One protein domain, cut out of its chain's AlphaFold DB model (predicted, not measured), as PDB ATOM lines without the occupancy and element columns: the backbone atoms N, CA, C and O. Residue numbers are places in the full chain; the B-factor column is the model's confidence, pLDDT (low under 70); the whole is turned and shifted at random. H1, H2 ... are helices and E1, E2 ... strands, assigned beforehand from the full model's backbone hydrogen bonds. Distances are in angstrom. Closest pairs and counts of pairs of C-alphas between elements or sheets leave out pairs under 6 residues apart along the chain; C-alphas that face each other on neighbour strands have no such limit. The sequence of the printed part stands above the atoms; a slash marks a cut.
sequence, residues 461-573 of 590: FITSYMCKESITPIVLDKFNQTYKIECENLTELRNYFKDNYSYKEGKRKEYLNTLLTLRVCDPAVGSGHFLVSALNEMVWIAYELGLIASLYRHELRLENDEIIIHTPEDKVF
ATOM      1  N   PHE A 461      86.448 101.528 158.259       66.62
ATOM      2  CA  PHE A 461      85.231 102.329 158.224       66.62
ATOM      3  C   PHE A 461      85.129 103.268 159.436       66.62
ATOM      4  O   PHE A 461      84.520 104.331 159.323       66.62
ATOM      5  N   ILE A 462      85.724 102.897 160.578       70.75
ATOM      6  CA  ILE A 462      85.769 103.737 161.780       70.75
ATOM      7  C   ILE A 462      86.736 104.893 161.552       70.75
ATOM      8  O   ILE A 462      86.344 106.043 161.745       70.75
ATOM      9  N   THR A 463      87.965 104.617 161.106       78.81
ATOM     10  CA  THR A 463      88.972 105.661 160.856       78.81
ATOM     11  C   THR A 463      88.509 106.629 159.768       78.81
ATOM     12  O   THR A 463      88.579 107.843 159.964       78.81
ATOM     13  N   SER A 464      87.925 106.115 158.681       78.19
ATOM     14  CA  SER A 464      87.320 106.924 157.617       78.19
ATOM     15  C   SER A 464      86.170 107.798 158.125       78.19
ATOM     16  O   SER A 464      86.146 108.999 157.859       78.19
ATOM     17  N   TYR A 465      85.239 107.235 158.905       78.94
ATOM     18  CA  TYR A 465      84.140 108.003 159.499       78.94
ATOM     19  C   TYR A 465      84.659 109.108 160.428       78.94
ATOM     20  O   TYR A 465      84.253 110.261 160.306       78.94
ATOM     21  N   MET A 466      85.600 108.782 161.318       83.00
ATOM     22  CA  MET A 466      86.197 109.755 162.235       83.00
ATOM     23  C   MET A 466      86.912 110.885 161.489       83.00
ATOM     24  O   MET A 466      86.743 112.050 161.851       83.00
ATOM     25  N   CYS A 467      87.679 110.562 160.443       89.12
ATOM     26  CA  CYS A 467      88.359 111.557 159.617       89.12
ATOM     27  C   CYS A 467      87.355 112.471 158.915       89.12
ATOM     28  O   CYS A 467      87.496 113.688 159.002       89.12
ATOM     29  N   LYS A 468      86.305 111.914 158.307       85.81
ATOM     30  CA  LYS A 468      85.248 112.687 157.646       85.81
ATOM     31  C   LYS A 468      84.556 113.673 158.583       85.81
ATOM     32  O   LYS A 468      84.489 114.867 158.278       85.81
ATOM     33  N   GLU A 469      84.086 113.190 159.732       88.38
ATOM     34  CA  GLU A 469      83.374 114.011 160.720       88.38
ATOM     35  C   GLU A 469      84.284 115.067 161.373       88.38
ATOM     36  O   GLU A 469      83.798 116.099 161.827       88.38
ATOM     37  N   SER A 470      85.604 114.846 161.394       93.00
ATOM     38  CA  SER A 470      86.568 115.784 161.991       93.00
ATOM     39  C   SER A 470      87.110 116.807 160.990       93.00
ATOM     40  O   SER A 470      87.218 117.989 161.306       93.00
ATOM     41  N   ILE A 471      87.470 116.375 159.780       95.38
ATOM     42  CA  ILE A 471      88.159 117.207 158.785       95.38
ATOM     43  C   ILE A 471      87.176 118.146 158.085       95.38
ATOM     44  O   ILE A 471      87.503 119.318 157.892       95.38
ATOM     45  N   THR A 472      85.969 117.681 157.741       93.31
ATOM     46  CA  THR A 472      84.989 118.499 157.004       93.31
ATOM     47  C   THR A 472      84.656 119.821 157.722       93.31
ATOM     48  O   THR A 472      84.771 120.872 157.082       93.31
ATOM     49  N   PRO A 473      84.321 119.839 159.031       94.50
ATOM     50  CA  PRO A 473      84.075 121.091 159.751       94.50
ATOM     51  C   PRO A 473      85.300 122.013 159.793       94.50
ATOM     52  O   PRO A 473      85.174 123.213 159.569       94.50
ATOM     53  N   ILE A 474      86.500 121.457 159.995       96.75
ATOM     54  CA  ILE A 474      87.753 122.229 160.041       96.75
ATOM     55  C   ILE A 474      88.035 122.902 158.694       96.75
ATOM     56  O   ILE A 474      88.489 124.048 158.652       96.75
ATOM     57  N   VAL A 475      87.765 122.208 157.584       97.06
ATOM     58  CA  VAL A 475      87.866 122.787 156.242       97.06
ATOM     59  C   VAL A 475      86.902 123.964 156.106       97.06
ATOM     60  O   VAL A 475      87.339 125.047 155.713       97.06
ATOM     61  N   LEU A 476      85.626 123.796 156.466       96.81
ATOM     62  CA  LEU A 476      84.636 124.877 156.384       96.81
ATOM     63  C   LEU A 476      85.061 126.083 157.225       96.81
ATOM     64  O   LEU A 476      85.135 127.189 156.692       96.81
ATOM     65  N   ASP A 477      85.454 125.873 158.483       96.69
ATOM     66  CA  ASP A 477      85.941 126.932 159.371       96.69
ATOM     67  C   ASP A 477      87.140 127.667 158.772       96.69
ATOM     68  O   ASP A 477      87.191 128.901 158.771       96.69
ATOM     69  N   LYS A 478      88.100 126.926 158.210       97.06
ATOM     70  CA  LYS A 478      89.289 127.510 157.588       97.06
ATOM     71  C   LYS A 478      88.921 128.417 156.415       97.06
ATOM     72  O   LYS A 478      89.471 129.517 156.310       97.06
ATOM     73  N   PHE A 479      88.017 127.982 155.540       96.62
ATOM     74  CA  PHE A 479      87.577 128.780 154.394       96.62
ATOM     75  C   PHE A 479      86.700 129.965 154.820       96.62
ATOM     76  O   PHE A 479      86.957 131.083 154.369       96.62
ATOM     77  N   ASN A 480      85.758 129.757 155.742       96.69
ATOM     78  CA  ASN A 480      84.905 130.800 156.312       96.69
ATOM     79  C   ASN A 480      85.745 131.924 156.934       96.69
ATOM     80  O   ASN A 480      85.555 133.095 156.611       96.69
ATOM     81  N   GLN A 481      86.759 131.582 157.736       96.62
ATOM     82  CA  GLN A 481      87.668 132.560 158.342       96.62
ATOM     83  C   GLN A 481      88.554 133.272 157.309       96.62
ATOM     84  O   GLN A 481      88.737 134.487 157.382       96.62
ATOM     85  N   THR A 482      89.115 132.529 156.349       95.62
ATOM     86  CA  THR A 482      90.078 133.078 155.377       95.62
ATOM     87  C   THR A 482      89.403 134.021 154.380       95.62
ATOM     88  O   THR A 482      89.941 135.087 154.081       95.62
ATOM     89  N   TYR A 483      88.220 133.651 153.885       93.25
ATOM     90  CA  TYR A 483      87.507 134.388 152.839       93.25
ATOM     91  C   TYR A 483      86.334 135.223 153.362       93.25
ATOM     92  O   TYR A 483      85.722 135.938 152.574       93.25
ATOM     93  N   LYS A 484      86.065 135.190 154.676       94.25
ATOM     94  CA  LYS A 484      84.953 135.901 155.335       94.25
ATOM     95  C   LYS A 484      83.601 135.551 154.707       94.25
ATOM     96  O   LYS A 484      82.844 136.432 154.306       94.25
ATOM     97  N   ILE A 485      83.352 134.253 154.602       94.69
ATOM     98  CA  ILE A 485      82.119 133.655 154.083       94.69
ATOM     99  C   ILE A 485      81.446 132.826 155.181       94.69
ATOM    100  O   ILE A 485      82.069 132.530 156.200       94.69
ATOM    101  N   GLU A 486      80.184 132.463 154.973       93.81
ATOM    102  CA  GLU A 486      79.370 131.699 155.926       93.81
ATOM    103  C   GLU A 486      78.774 130.477 155.221       93.81
ATOM    104  O   GLU A 486      77.590 130.439 154.906       93.81
ATOM    105  N   CYS A 487      79.621 129.500 154.891       94.12
ATOM    106  CA  CYS A 487      79.175 128.226 154.329       94.12
ATOM    107  C   CYS A 487      78.963 127.200 155.446       94.12
ATOM    108  O   CYS A 487      79.873 126.961 156.244       94.12
ATOM    109  N   GLU A 488      77.798 126.551 155.466       93.00
ATOM    110  CA  GLU A 488      77.443 125.515 156.446       93.00
ATOM    111  C   GLU A 488      77.848 124.106 155.987       93.00
ATOM    112  O   GLU A 488      77.936 123.176 156.787       93.00
ATOM    113  N   ASN A 489      78.093 123.919 154.687       93.12
ATOM    114  CA  ASN A 489      78.445 122.627 154.105       93.12
ATOM    115  C   ASN A 489      79.339 122.765 152.857       93.12
ATOM    116  O   ASN A 489      79.464 123.835 152.255       93.12
ATOM    117  N   LEU A 490      79.957 121.653 152.434       93.50
ATOM    118  CA  LEU A 490      80.855 121.628 151.268       93.50
ATOM    119  C   LEU A 490      80.142 121.986 149.952       93.50
ATOM    120  O   LEU A 490      80.789 122.486 149.033       93.50
ATOM    121  N   THR A 491      78.825 121.768 149.849       93.75
ATOM    122  CA  THR A 491      78.058 122.121 148.641       93.75
ATOM    123  C   THR A 491      77.960 123.636 148.486       93.75
ATOM    124  O   THR A 491      78.194 124.158 147.398       93.75
ATOM    125  N   GLU A 492      77.675 124.352 149.570       94.81
ATOM    126  CA  GLU A 492      77.684 125.817 149.597       94.81
ATOM    127  C   GLU A 492      79.066 126.379 149.297       94.81
ATOM    128  O   GLU A 492      79.188 127.261 148.448       94.81
ATOM    129  N   LEU A 493      80.117 125.816 149.902       94.94
ATOM    130  CA  LEU A 493      81.492 126.235 149.627       94.94
ATOM    131  C   LEU A 493      81.866 126.016 148.151       94.94
ATOM    132  O   LEU A 493      82.446 126.891 147.503       94.94
ATOM    133  N   ARG A 494      81.465 124.877 147.574       92.06
ATOM    134  CA  ARG A 494      81.637 124.587 146.145       92.06
ATOM    135  C   ARG A 494      80.885 125.586 145.266       92.06
ATOM    136  O   ARG A 494      81.418 126.010 144.239       92.06
ATOM    137  N   ASN A 495      79.659 125.953 145.633       90.81
ATOM    138  CA  ASN A 495      78.869 126.942 144.899       90.81
ATOM    139  C   ASN A 495      79.503 128.333 144.996       90.81
ATOM    140  O   ASN A 495      79.688 128.976 143.969       90.81
ATOM    141  N   TYR A 496      79.978 128.731 146.178       90.56
ATOM    142  CA  TYR A 496      80.749 129.959 146.349       90.56
ATOM    143  C   TYR A 496      81.960 129.997 145.405       90.56
ATOM    144  O   TYR A 496      82.178 131.009 144.738       90.56
ATOM    145  N   PHE A 497      82.713 128.898 145.264       89.50
ATOM    146  CA  PHE A 497      83.815 128.835 144.297       89.50
ATOM    147  C   PHE A 497      83.340 128.992 142.850       89.50
ATOM    148  O   PHE A 497      83.979 129.724 142.090       89.50
ATOM    149  N   LYS A 498      82.237 128.334 142.464       83.44
ATOM    150  CA  LYS A 498      81.618 128.467 141.130       83.44
ATOM    151  C   LYS A 498      81.238 129.913 140.820       83.44
ATOM    152  O   LYS A 498      81.617 130.419 139.766       83.44
ATOM    153  N   ASP A 499      80.575 130.575 141.758       79.81
ATOM    154  CA  ASP A 499      80.027 131.919 141.576       79.81
ATOM    155  C   ASP A 499      81.117 133.003 141.632       79.81
ATOM    156  O   ASP A 499      81.047 134.010 140.928       79.81
ATOM    157  N   ASN A 500      82.181 132.770 142.406       71.81
ATOM    158  CA  ASN A 500      83.280 133.712 142.629       71.81
ATOM    159  C   ASN A 500      84.551 133.326 141.846       71.81
ATOM    160  O   ASN A 500      85.647 133.325 142.402       71.81
ATOM    161  N   TYR A 501      84.419 133.057 140.538       63.69
ATOM    162  CA  TYR A 501      85.502 132.933 139.530       63.69
ATOM    163  C   TYR A 501      86.119 131.542 139.227       63.69
ATOM    164  O   TYR A 501      87.120 131.487 138.497       63.69
ATOM    165  N   SER A 502      85.571 130.414 139.693       54.25
ATOM    166  CA  SER A 502      85.996 129.066 139.246       54.25
ATOM    167  C   SER A 502      85.719 128.945 137.742       54.25
ATOM    168  O   SER A 502      84.570 128.976 137.332       54.25
ATOM    169  N   TYR A 503      86.689 129.018 136.824       56.44
ATOM    170  CA  TYR A 503      87.777 128.066 136.598       56.44
ATOM    171  C   TYR A 503      89.125 128.743 136.252       56.44
ATOM    172  O   TYR A 503      89.969 128.113 135.610       56.44
ATOM    173  N   LYS A 504      89.363 130.009 136.641       66.25
ATOM    174  CA  LYS A 504      90.681 130.641 136.420       66.25
ATOM    175  C   LYS A 504      91.748 129.904 137.235       66.25
ATOM    176  O   LYS A 504      91.649 129.824 138.458       66.25
ATOM    177  N   GLU A 505      92.777 129.395 136.559       71.94
ATOM    178  CA  GLU A 505      93.816 128.530 137.141       71.94
ATOM    179  C   GLU A 505      94.447 129.114 138.420       71.94
ATOM    180  O   GLU A 505      94.678 128.386 139.382       71.94
ATOM    181  N   GLY A 506      94.632 130.440 138.477       82.31
ATOM    182  CA  GLY A 506      95.178 131.132 139.650       82.31
ATOM    183  C   GLY A 506      94.317 131.020 140.914       82.31
ATOM    184  O   GLY A 506      94.846 130.705 141.976       82.31
ATOM    185  N   LYS A 507      92.992 131.211 140.815       85.31
ATOM    186  CA  LYS A 507      92.091 131.137 141.983       85.31
ATOM    187  C   LYS A 507      91.910 129.708 142.483       85.31
ATOM    188  O   LYS A 507      91.911 129.481 143.687       85.31
ATOM    189  N   ARG A 508      91.849 128.729 141.574       86.44
ATOM    190  CA  ARG A 508      91.836 127.308 141.960       86.44
ATOM    191  C   ARG A 508      93.092 126.940 142.754       86.44
ATOM    192  O   ARG A 508      92.974 126.295 143.790       86.44
ATOM    193  N   LYS A 509      94.274 127.379 142.297       88.44
ATOM    194  CA  LYS A 509      95.545 127.169 143.010       88.44
ATOM    195  C   LYS A 509      95.545 127.836 144.389       88.44
ATOM    196  O   LYS A 509      96.004 127.224 145.341       88.44
ATOM    197  N   GLU A 510      95.001 129.044 144.520       91.69
ATOM    198  CA  GLU A 510      94.848 129.738 145.811       91.69
ATOM    199  C   GLU A 510      93.970 128.950 146.803       91.69
ATOM    200  O   GLU A 510      94.373 128.723 147.948       91.69
ATOM    201  N   TYR A 511      92.805 128.468 146.359       93.31
ATOM    202  CA  TYR A 511      91.910 127.659 147.191       93.31
ATOM    203  C   TYR A 511      92.532 126.305 147.555       93.31
ATOM    204  O   TYR A 511      92.505 125.917 148.721       93.31
ATOM    205  N   LEU A 512      93.175 125.625 146.599       92.88
ATOM    206  CA  LEU A 512      93.913 124.390 146.868       92.88
ATOM    207  C   LEU A 512      95.040 124.624 147.882       92.88
ATOM    208  O   LEU A 512      95.155 123.883 148.851       92.88
ATOM    209  N   ASN A 513      95.819 125.696 147.724       93.94
ATOM    210  CA  ASN A 513      96.863 126.060 148.681       93.94
ATOM    211  C   ASN A 513      96.292 126.328 150.075       93.94
ATOM    212  O   ASN A 513      96.918 125.949 151.059       93.94
ATOM    213  N   THR A 514      95.101 126.931 150.168       95.38
ATOM    214  CA  THR A 514      94.410 127.139 151.450       95.38
ATOM    215  C   THR A 514      94.109 125.805 152.128       95.38
ATOM    216  O   THR A 514      94.447 125.638 153.300       95.38
ATOM    217  N   LEU A 515      93.559 124.837 151.389       95.31
ATOM    218  CA  LEU A 515      93.312 123.482 151.888       95.31
ATOM    219  C   LEU A 515      94.617 122.806 152.350       95.31
ATOM    220  O   LEU A 515      94.676 122.271 153.454       95.31
ATOM    221  N   LEU A 516      95.695 122.919 151.566       94.38
ATOM    222  CA  LEU A 516      97.016 122.349 151.880       94.38
ATOM    223  C   LEU A 516      97.735 123.022 153.069       94.38
ATOM    224  O   LEU A 516      98.771 122.527 153.526       94.38
ATOM    225  N   THR A 517      97.212 124.136 153.600       95.88
ATOM    226  CA  THR A 517      97.719 124.716 154.858       95.88
ATOM    227  C   THR A 517      97.269 123.952 156.099       95.88
ATOM    228  O   THR A 517      97.874 124.129 157.157       95.88
ATOM    229  N   LEU A 518      96.237 123.109 155.991       95.31
ATOM    230  CA  LEU A 518      95.790 122.280 157.104       95.31
ATOM    231  C   LEU A 518      96.885 121.284 157.511       95.31
ATOM    232  O   LEU A 518      97.717 120.847 156.707       95.31
ATOM    233  N   ARG A 519      96.918 120.974 158.807       94.31
ATOM    234  CA  ARG A 519      97.888 120.068 159.423       94.31
ATOM    235  C   ARG A 519      97.129 119.077 160.291       94.31
ATOM    236  O   ARG A 519      96.367 119.490 161.159       94.31
ATOM    237  N   VAL A 520      97.354 117.793 160.041       92.31
ATOM    238  CA  VAL A 520      96.812 116.680 160.825       92.31
ATOM    239  C   VAL A 520      97.964 116.066 161.613       92.31
ATOM    240  O   VAL A 520      99.070 115.938 161.088       92.31
ATOM    241  N   CYS A 521      97.722 115.731 162.876       92.31
ATOM    242  CA  CYS A 521      98.705 115.106 163.750       92.31
ATOM    243  C   CYS A 521      98.048 113.942 164.485       92.31
ATOM    244  O   CYS A 521      97.034 114.136 165.152       92.31
ATOM    245  N   ASP A 522      98.646 112.760 164.362       88.75
ATOM    246  CA  ASP A 522      98.319 111.595 165.175       88.75
ATOM    247  C   ASP A 522      99.492 111.326 166.137       88.75
ATOM    248  O   ASP A 522     100.564 110.904 165.692       88.75
ATOM    249  N   PRO A 523      99.342 111.614 167.444       86.00
ATOM    250  CA  PRO A 523     100.407 111.422 168.425       86.00
ATOM    251  C   PRO A 523     100.659 109.944 168.767       86.00
ATOM    252  O   PRO A 523     101.664 109.646 169.410       86.00
ATOM    253  N   ALA A 524      99.774 109.029 168.359       79.50
ATOM    254  CA  ALA A 524      99.857 107.592 168.614       79.50
ATOM    255  C   ALA A 524      99.660 106.805 167.306       79.50
ATOM    256  O   ALA A 524      98.881 105.859 167.236       79.50
ATOM    257  N   VAL A 525     100.414 107.214 166.281       76.50
ATOM    258  CA  VAL A 525     100.210 106.858 164.868       76.50
ATOM    259  C   VAL A 525     100.152 105.360 164.558       76.50
ATOM    260  O   VAL A 525      99.516 104.971 163.580       76.50
ATOM    261  N   GLY A 526     100.797 104.502 165.356       74.81
ATOM    262  CA  GLY A 526     100.821 103.058 165.115       74.81
ATOM    263  C   GLY A 526     101.290 102.724 163.692       74.81
ATOM    264  O   GLY A 526     102.393 103.092 163.295       74.81
ATOM    265  N   SER A 527     100.439 102.045 162.917       70.31
ATOM    266  CA  SER A 527     100.657 101.720 161.496       70.31
ATOM    267  C   SER A 527     100.501 102.900 160.532       70.31
ATOM    268  O   SER A 527     100.852 102.785 159.360       70.31
ATOM    269  N   GLY A 528      99.971 104.031 160.997       79.75
ATOM    270  CA  GLY A 528      99.666 105.195 160.171       79.75
ATOM    271  C   GLY A 528      98.309 105.149 159.479       79.75
ATOM    272  O   GLY A 528      98.027 106.050 158.694       79.75
ATOM    273  N   HIS A 529      97.449 104.166 159.778       77.75
ATOM    274  CA  HIS A 529      96.146 104.011 159.110       77.75
ATOM    275  C   HIS A 529      95.263 105.265 159.225       77.75
ATOM    276  O   HIS A 529      94.747 105.743 158.219       77.75
ATOM    277  N   PHE A 530      95.200 105.901 160.402       84.00
ATOM    278  CA  PHE A 530      94.490 107.176 160.578       84.00
ATOM    279  C   PHE A 530      95.015 108.296 159.669       84.00
ATOM    280  O   PHE A 530      94.228 109.092 159.158       84.00
ATOM    281  N   LEU A 531      96.331 108.365 159.434       88.88
ATOM    282  CA  LEU A 531      96.914 109.361 158.533       88.88
ATOM    283  C   LEU A 531      96.584 109.064 157.067       88.88
ATOM    284  O   LEU A 531      96.374 110.002 156.299       88.88
ATOM    285  N   VAL A 532      96.490 107.786 156.686       85.38
ATOM    286  CA  VAL A 532      96.020 107.370 155.356       85.38
ATOM    287  C   VAL A 532      94.552 107.759 155.167       85.38
ATOM    288  O   VAL A 532      94.225 108.418 154.183       85.38
ATOM    289  N   SER A 533      93.675 107.462 156.132       85.81
ATOM    290  CA  SER A 533      92.266 107.877 156.084       85.81
ATOM    291  C   SER A 533      92.107 109.400 156.042       85.81
ATOM    292  O   SER A 533      91.288 109.916 155.283       85.81
ATOM    293  N   ALA A 534      92.922 110.139 156.801       91.88
ATOM    294  CA  ALA A 534      92.925 111.597 156.771       91.88
ATOM    295  C   ALA A 534      93.385 112.147 155.412       91.88
ATOM    296  O   ALA A 534      92.789 113.095 154.900       91.88
ATOM    297  N   LEU A 535      94.418 111.551 154.806       91.94
ATOM    298  CA  LEU A 535      94.865 111.900 153.457       91.94
ATOM    299  C   LEU A 535      93.759 111.637 152.429       91.94
ATOM    300  O   LEU A 535      93.478 112.507 151.604       91.94
ATOM    301  N   ASN A 536      93.108 110.477 152.510       89.69
ATOM    302  CA  ASN A 536      92.020 110.101 151.615       89.69
ATOM    303  C   ASN A 536      90.856 111.095 151.680       89.69
ATOM    304  O   ASN A 536      90.399 111.577 150.642       89.69
ATOM    305  N   GLU A 537      90.432 111.465 152.889       91.12
ATOM    306  CA  GLU A 537      89.381 112.462 153.104       91.12
ATOM    307  C   GLU A 537      89.787 113.841 152.558       91.12
ATOM    308  O   GLU A 537      89.008 114.501 151.874       91.12
ATOM    309  N   MET A 538      91.033 114.270 152.780       94.38
ATOM    310  CA  MET A 538      91.546 115.539 152.250       94.38
ATOM    311  C   MET A 538      91.543 115.579 150.714       94.38
ATOM    312  O   MET A 538      91.184 116.603 150.124       94.38
ATOM    313  N   VAL A 539      91.918 114.478 150.052       93.56
ATOM    314  CA  VAL A 539      91.860 114.368 148.584       93.56
ATOM    315  C   VAL A 539      90.411 114.348 148.094       93.56
ATOM    316  O   VAL A 539      90.093 115.029 147.115       93.56
ATOM    317  N   TRP A 540      89.519 113.637 148.789       91.88
ATOM    318  CA  TRP A 540      88.091 113.613 148.470       91.88
ATOM    319  C   TRP A 540      87.462 115.009 148.575       91.88
ATOM    320  O   TRP A 540      86.793 115.451 147.643       91.88
ATOM    321  N   ILE A 541      87.764 115.767 149.632       94.12
ATOM    322  CA  ILE A 541      87.317 117.160 149.787       94.12
ATOM    323  C   ILE A 541      87.857 118.042 148.654       94.12
ATOM    324  O   ILE A 541      87.115 118.847 148.086       94.12
ATOM    325  N   ALA A 542      89.134 117.899 148.279       94.12
ATOM    326  CA  ALA A 542      89.704 118.646 147.157       94.12
ATOM    327  C   ALA A 542      88.973 118.349 145.834       94.12
ATOM    328  O   ALA A 542      88.736 119.261 145.032       94.12
ATOM    329  N   TYR A 543      88.596 117.089 145.613       92.94
ATOM    330  CA  TYR A 543      87.792 116.663 144.472       92.94
ATOM    331  C   TYR A 543      86.370 117.241 144.515       92.94
ATOM    332  O   TYR A 543      85.946 117.879 143.549       92.94
ATOM    333  N   GLU A 544      85.666 117.106 145.641       91.69
ATOM    334  CA  GLU A 544      84.301 117.612 145.827       91.69
ATOM    335  C   GLU A 544      84.207 119.123 145.634       91.69
ATOM    336  O   GLU A 544      83.274 119.630 145.009       91.69
ATOM    337  N   LEU A 545      85.213 119.864 146.088       92.19
ATOM    338  CA  LEU A 545      85.298 121.308 145.891       92.19
ATOM    339  C   LEU A 545      85.700 121.707 144.455       92.19
ATOM    340  O   LEU A 545      85.696 122.892 144.119       92.19
ATOM    341  N   GLY A 546      86.020 120.746 143.580       89.88
ATOM    342  CA  GLY A 546      86.439 120.993 142.197       89.88
ATOM    343  C   GLY A 546      87.836 121.614 142.078       89.88
ATOM    344  O   GLY A 546      88.122 122.333 141.113       89.88
ATOM    345  N   LEU A 547      88.702 121.369 143.065       90.44
ATOM    346  CA  LEU A 547      90.055 121.927 143.133       90.44
ATOM    347  C   LEU A 547      91.079 121.107 142.335       90.44
ATOM    348  O   LEU A 547      92.146 121.626 142.004       90.44
ATOM    349  N   ILE A 548      90.741 119.873 141.949       88.94
ATOM    350  CA  ILE A 548      91.574 119.007 141.104       88.94
ATOM    351  C   ILE A 548      91.136 119.145 139.639       88.94
ATOM    352  O   ILE A 548      90.181 118.522 139.184       88.94
ATOM    353  N   ALA A 549      91.835 119.996 138.885       83.44
ATOM    354  CA  ALA A 549      91.444 120.368 137.521       83.44
ATOM    355  C   ALA A 549      91.422 119.187 136.534       83.44
ATOM    356  O   ALA A 549      90.564 119.129 135.652       83.44
ATOM    357  N   SER A 550      92.361 118.254 136.684       83.50
ATOM    358  CA  SER A 550      92.527 117.096 135.803       83.50
ATOM    359  C   SER A 550      91.373 116.088 135.911       83.50
ATOM    360  O   SER A 550      91.097 115.369 134.953       83.50
ATOM    361  N   LEU A 551      90.617 116.096 137.016       86.50
ATOM    362  CA  LEU A 551      89.528 115.149 137.283       86.50
ATOM    363  C   LEU A 551      88.131 115.648 136.871       86.50
ATOM    364  O   LEU A 551      87.136 115.026 137.215       86.50
ATOM    365  N   TYR A 552      88.012 116.730 136.095       79.25
ATOM    366  CA  TYR A 552      86.719 117.377 135.785       79.25
ATOM    367  C   TYR A 552      85.640 116.480 135.132       79.25
ATOM    368  O   TYR A 552      84.454 116.791 135.223       79.25
ATOM    369  N   ARG A 553      86.043 115.409 134.437       82.88
ATOM    370  CA  ARG A 553      85.169 114.405 133.792       82.88
ATOM    371  C   ARG A 553      85.194 113.048 134.490       82.88
ATOM    372  O   ARG A 553      84.543 112.125 134.019       82.88
ATOM    373  N   HIS A 554      85.975 112.924 135.552       88.56
ATOM    374  CA  HIS A 554      86.219 111.662 136.224       88.56
ATOM    375  C   HIS A 554      85.493 111.647 137.562       88.56
ATOM    376  O   HIS A 554      85.302 112.686 138.200       88.56
ATOM    377  N   GLU A 555      85.090 110.460 137.982       88.62
ATOM    378  CA  GLU A 555      84.519 110.239 139.298       88.62
ATOM    379  C   GLU A 555      85.609 109.726 140.234       88.62
ATOM    380  O   GLU A 555      86.291 108.757 139.912       88.62
ATOM    381  N   LEU A 556      85.807 110.389 141.372       90.19
ATOM    382  CA  LEU A 556      86.706 109.905 142.414       90.19
ATOM    383  C   LEU A 556      85.866 109.154 143.446       90.19
ATOM    384  O   LEU A 556      85.003 109.748 144.092       90.19
ATOM    385  N   ARG A 557      86.120 107.855 143.599       83.81
ATOM    386  CA  ARG A 557      85.476 107.006 144.604       83.81
ATOM    387  C   ARG A 557      86.514 106.539 145.614       83.81
ATOM    388  O   ARG A 557      87.645 106.235 145.248       83.81
ATOM    389  N   LEU A 558      86.118 106.504 146.882       74.12
ATOM    390  CA  LEU A 558      86.884 105.862 147.941       74.12
ATOM    391  C   LEU A 558      86.317 104.452 148.126       74.12
ATOM    392  O   LEU A 558      85.190 104.305 148.601       74.12
ATOM    393  N   GLU A 559      87.064 103.428 147.728       68.88
ATOM    394  CA  GLU A 559      86.650 102.028 147.851       68.88
ATOM    395  C   GLU A 559      87.776 101.258 148.550       68.88
ATOM    396  O   GLU A 559      88.921 101.319 148.121       68.88
ATOM    397  N   ASN A 560      87.475 100.555 149.649       63.81
ATOM    398  CA  ASN A 560      88.464  99.784 150.423       63.81
ATOM    399  C   ASN A 560      89.700 100.593 150.890       63.81
ATOM    400  O   ASN A 560      90.819 100.100 150.816       63.81
ATOM    401  N   ASP A 561      89.504 101.832 151.364       66.44
ATOM    402  CA  ASP A 561      90.571 102.803 151.700       66.44
ATOM    403  C   ASP A 561      91.478 103.221 150.528       66.44
ATOM    404  O   ASP A 561      92.504 103.874 150.738       66.44
ATOM    405  N   GLU A 562      91.100 102.914 149.289       73.69
ATOM    406  CA  GLU A 562      91.817 103.347 148.096       73.69
ATOM    407  C   GLU A 562      91.030 104.405 147.329       73.69
ATOM    408  O   GLU A 562      89.812 104.323 147.148       73.69
ATOM    409  N   ILE A 563      91.753 105.413 146.846       83.00
ATOM    410  CA  ILE A 563      91.214 106.395 145.914       83.00
ATOM    411  C   ILE A 563      91.260 105.796 144.513       83.00
ATOM    412  O   ILE A 563      92.335 105.596 143.944       83.00
ATOM    413  N   ILE A 564      90.084 105.578 143.937       83.69
ATOM    414  CA  ILE A 564      89.922 105.055 142.586       83.69
ATOM    415  C   ILE A 564      89.299 106.136 141.714       83.69
ATOM    416  O   ILE A 564      88.283 106.749 142.047       83.69
ATOM    417  N   ILE A 565      89.922 106.362 140.562       88.19
ATOM    418  CA  ILE A 565      89.435 107.295 139.553       88.19
ATOM    419  C   ILE A 565      88.668 106.489 138.507       88.19
ATOM    420  O   ILE A 565      89.225 105.590 137.883       88.19
ATOM    421  N   HIS A 566      87.408 106.833 138.280       85.81
ATOM    422  CA  HIS A 566      86.558 106.257 137.246       85.81
ATOM    423  C   HIS A 566      86.390 107.235 136.081       85.81
ATOM    424  O   HIS A 566      86.213 108.443 136.248       85.81
ATOM    425  N   THR A 567      86.469 106.697 134.873       85.81
ATOM    426  CA  THR A 567      86.198 107.385 133.603       85.81
ATOM    427  C   THR A 567      84.690 107.603 133.405       85.81
ATOM    428  O   THR A 567      83.893 106.932 134.063       85.81
ATOM    429  N   PRO A 568      84.260 108.495 132.486       83.75
ATOM    430  CA  PRO A 568      82.841 108.689 132.160       83.75
ATOM    431  C   PRO A 568      82.083 107.406 131.783       83.75
ATOM    432  O   PRO A 568      80.868 107.340 131.938       83.75
ATOM    433  N   GLU A 569      82.786 106.388 131.279       84.38
ATOM    434  CA  GLU A 569      82.238 105.073 130.947       84.38
ATOM    435  C   GLU A 569      82.193 104.097 132.144       84.38
ATOM    436  O   GLU A 569      82.027 102.895 131.930       84.38
ATOM    437  N   ASP A 570      82.373 104.588 133.378       79.19
ATOM    438  CA  ASP A 570      82.399 103.804 134.628       79.19
ATOM    439  C   ASP A 570      83.476 102.696 134.609       79.19
ATOM    440  O   ASP A 570      83.307 101.576 135.099       79.19
ATOM    441  N   LYS A 571      84.611 102.993 133.962       81.56
ATOM    442  CA  LYS A 571      85.817 102.152 133.994       81.56
ATOM    443  C   LYS A 571      86.873 102.809 134.861       81.56
ATOM    444  O   LYS A 571      87.113 104.005 134.716       81.56
ATOM    445  N   VAL A 572      87.574 102.011 135.655       81.12
ATOM    446  CA  VAL A 572      88.749 102.451 136.412       81.12
ATOM    447  C   VAL A 572      89.819 102.990 135.457       81.12
ATOM    448  O   VAL A 572      90.151 102.364 134.444       81.12
ATOM    449  N   PHE A 573      90.325 104.174 135.777       83.06
ATOM    450  CA  PHE A 573      91.413 104.835 135.079       83.06
ATOM    451  C   PHE A 573      92.716 104.070 135.327       83.06
ATOM    452  O   PHE A 573      93.111 103.862 136.470       83.06
TER     453      PHE A 573
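This is residues 461 to 573 of the 590 residues of an uncharacterized protein of Helicobacter pylori NQ4076 (UniProt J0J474). H4 forms the core, with the long helix H1 packed slantwise on one side, the small hairpin E1-E2 over another, and H2 and H3 by its last turns. Residues 523 to 528 stick out. The 113 printed residues, mostly helix, hold four helices, then two antiparallel strands; compact, radius of gyration of the C-alphas 14.7 A, spans 41 by 38 by 22 A.

Start at the hairpin of E1, residues 555 to 559, and E2, residues 562 to 566: N 557 and O 564 are within hydrogen-bond range, 2.9 A. H4, residues 529 to 544, comes closest to E1 at C-alphas 543 and 556, 7.1 A. H1, residues 461 to 483, touches H4 with residues 463 to 472 alone, closest C-alphas 464 and 533, 5.3 A, at a steep tilt of 49 degrees. H2, residues 490 to 499, only just touches H4, with 3 pairs of C-alphas within 8 A, closest 494 and 544, 7.5 A. H3, residues 505 to 516, is close to H4 but not clearly touching, closest C-alphas 512 and 542, 7.1 A. Every O i to N i+4 pair is within range in H2, H3 and H4, 17 of 19 in H1.

Find C-alpha 461 at (85.231, 102.329, 158.224); H1 runs 32.6 A from there. H4 spans 22.4 A; E2 ends at (86.558, 106.257, 137.246).

The printed part has no cut; the H3 to H4 link is long. pLDDT is under 70 at residues 461, 501 to 504 and 559 to 561.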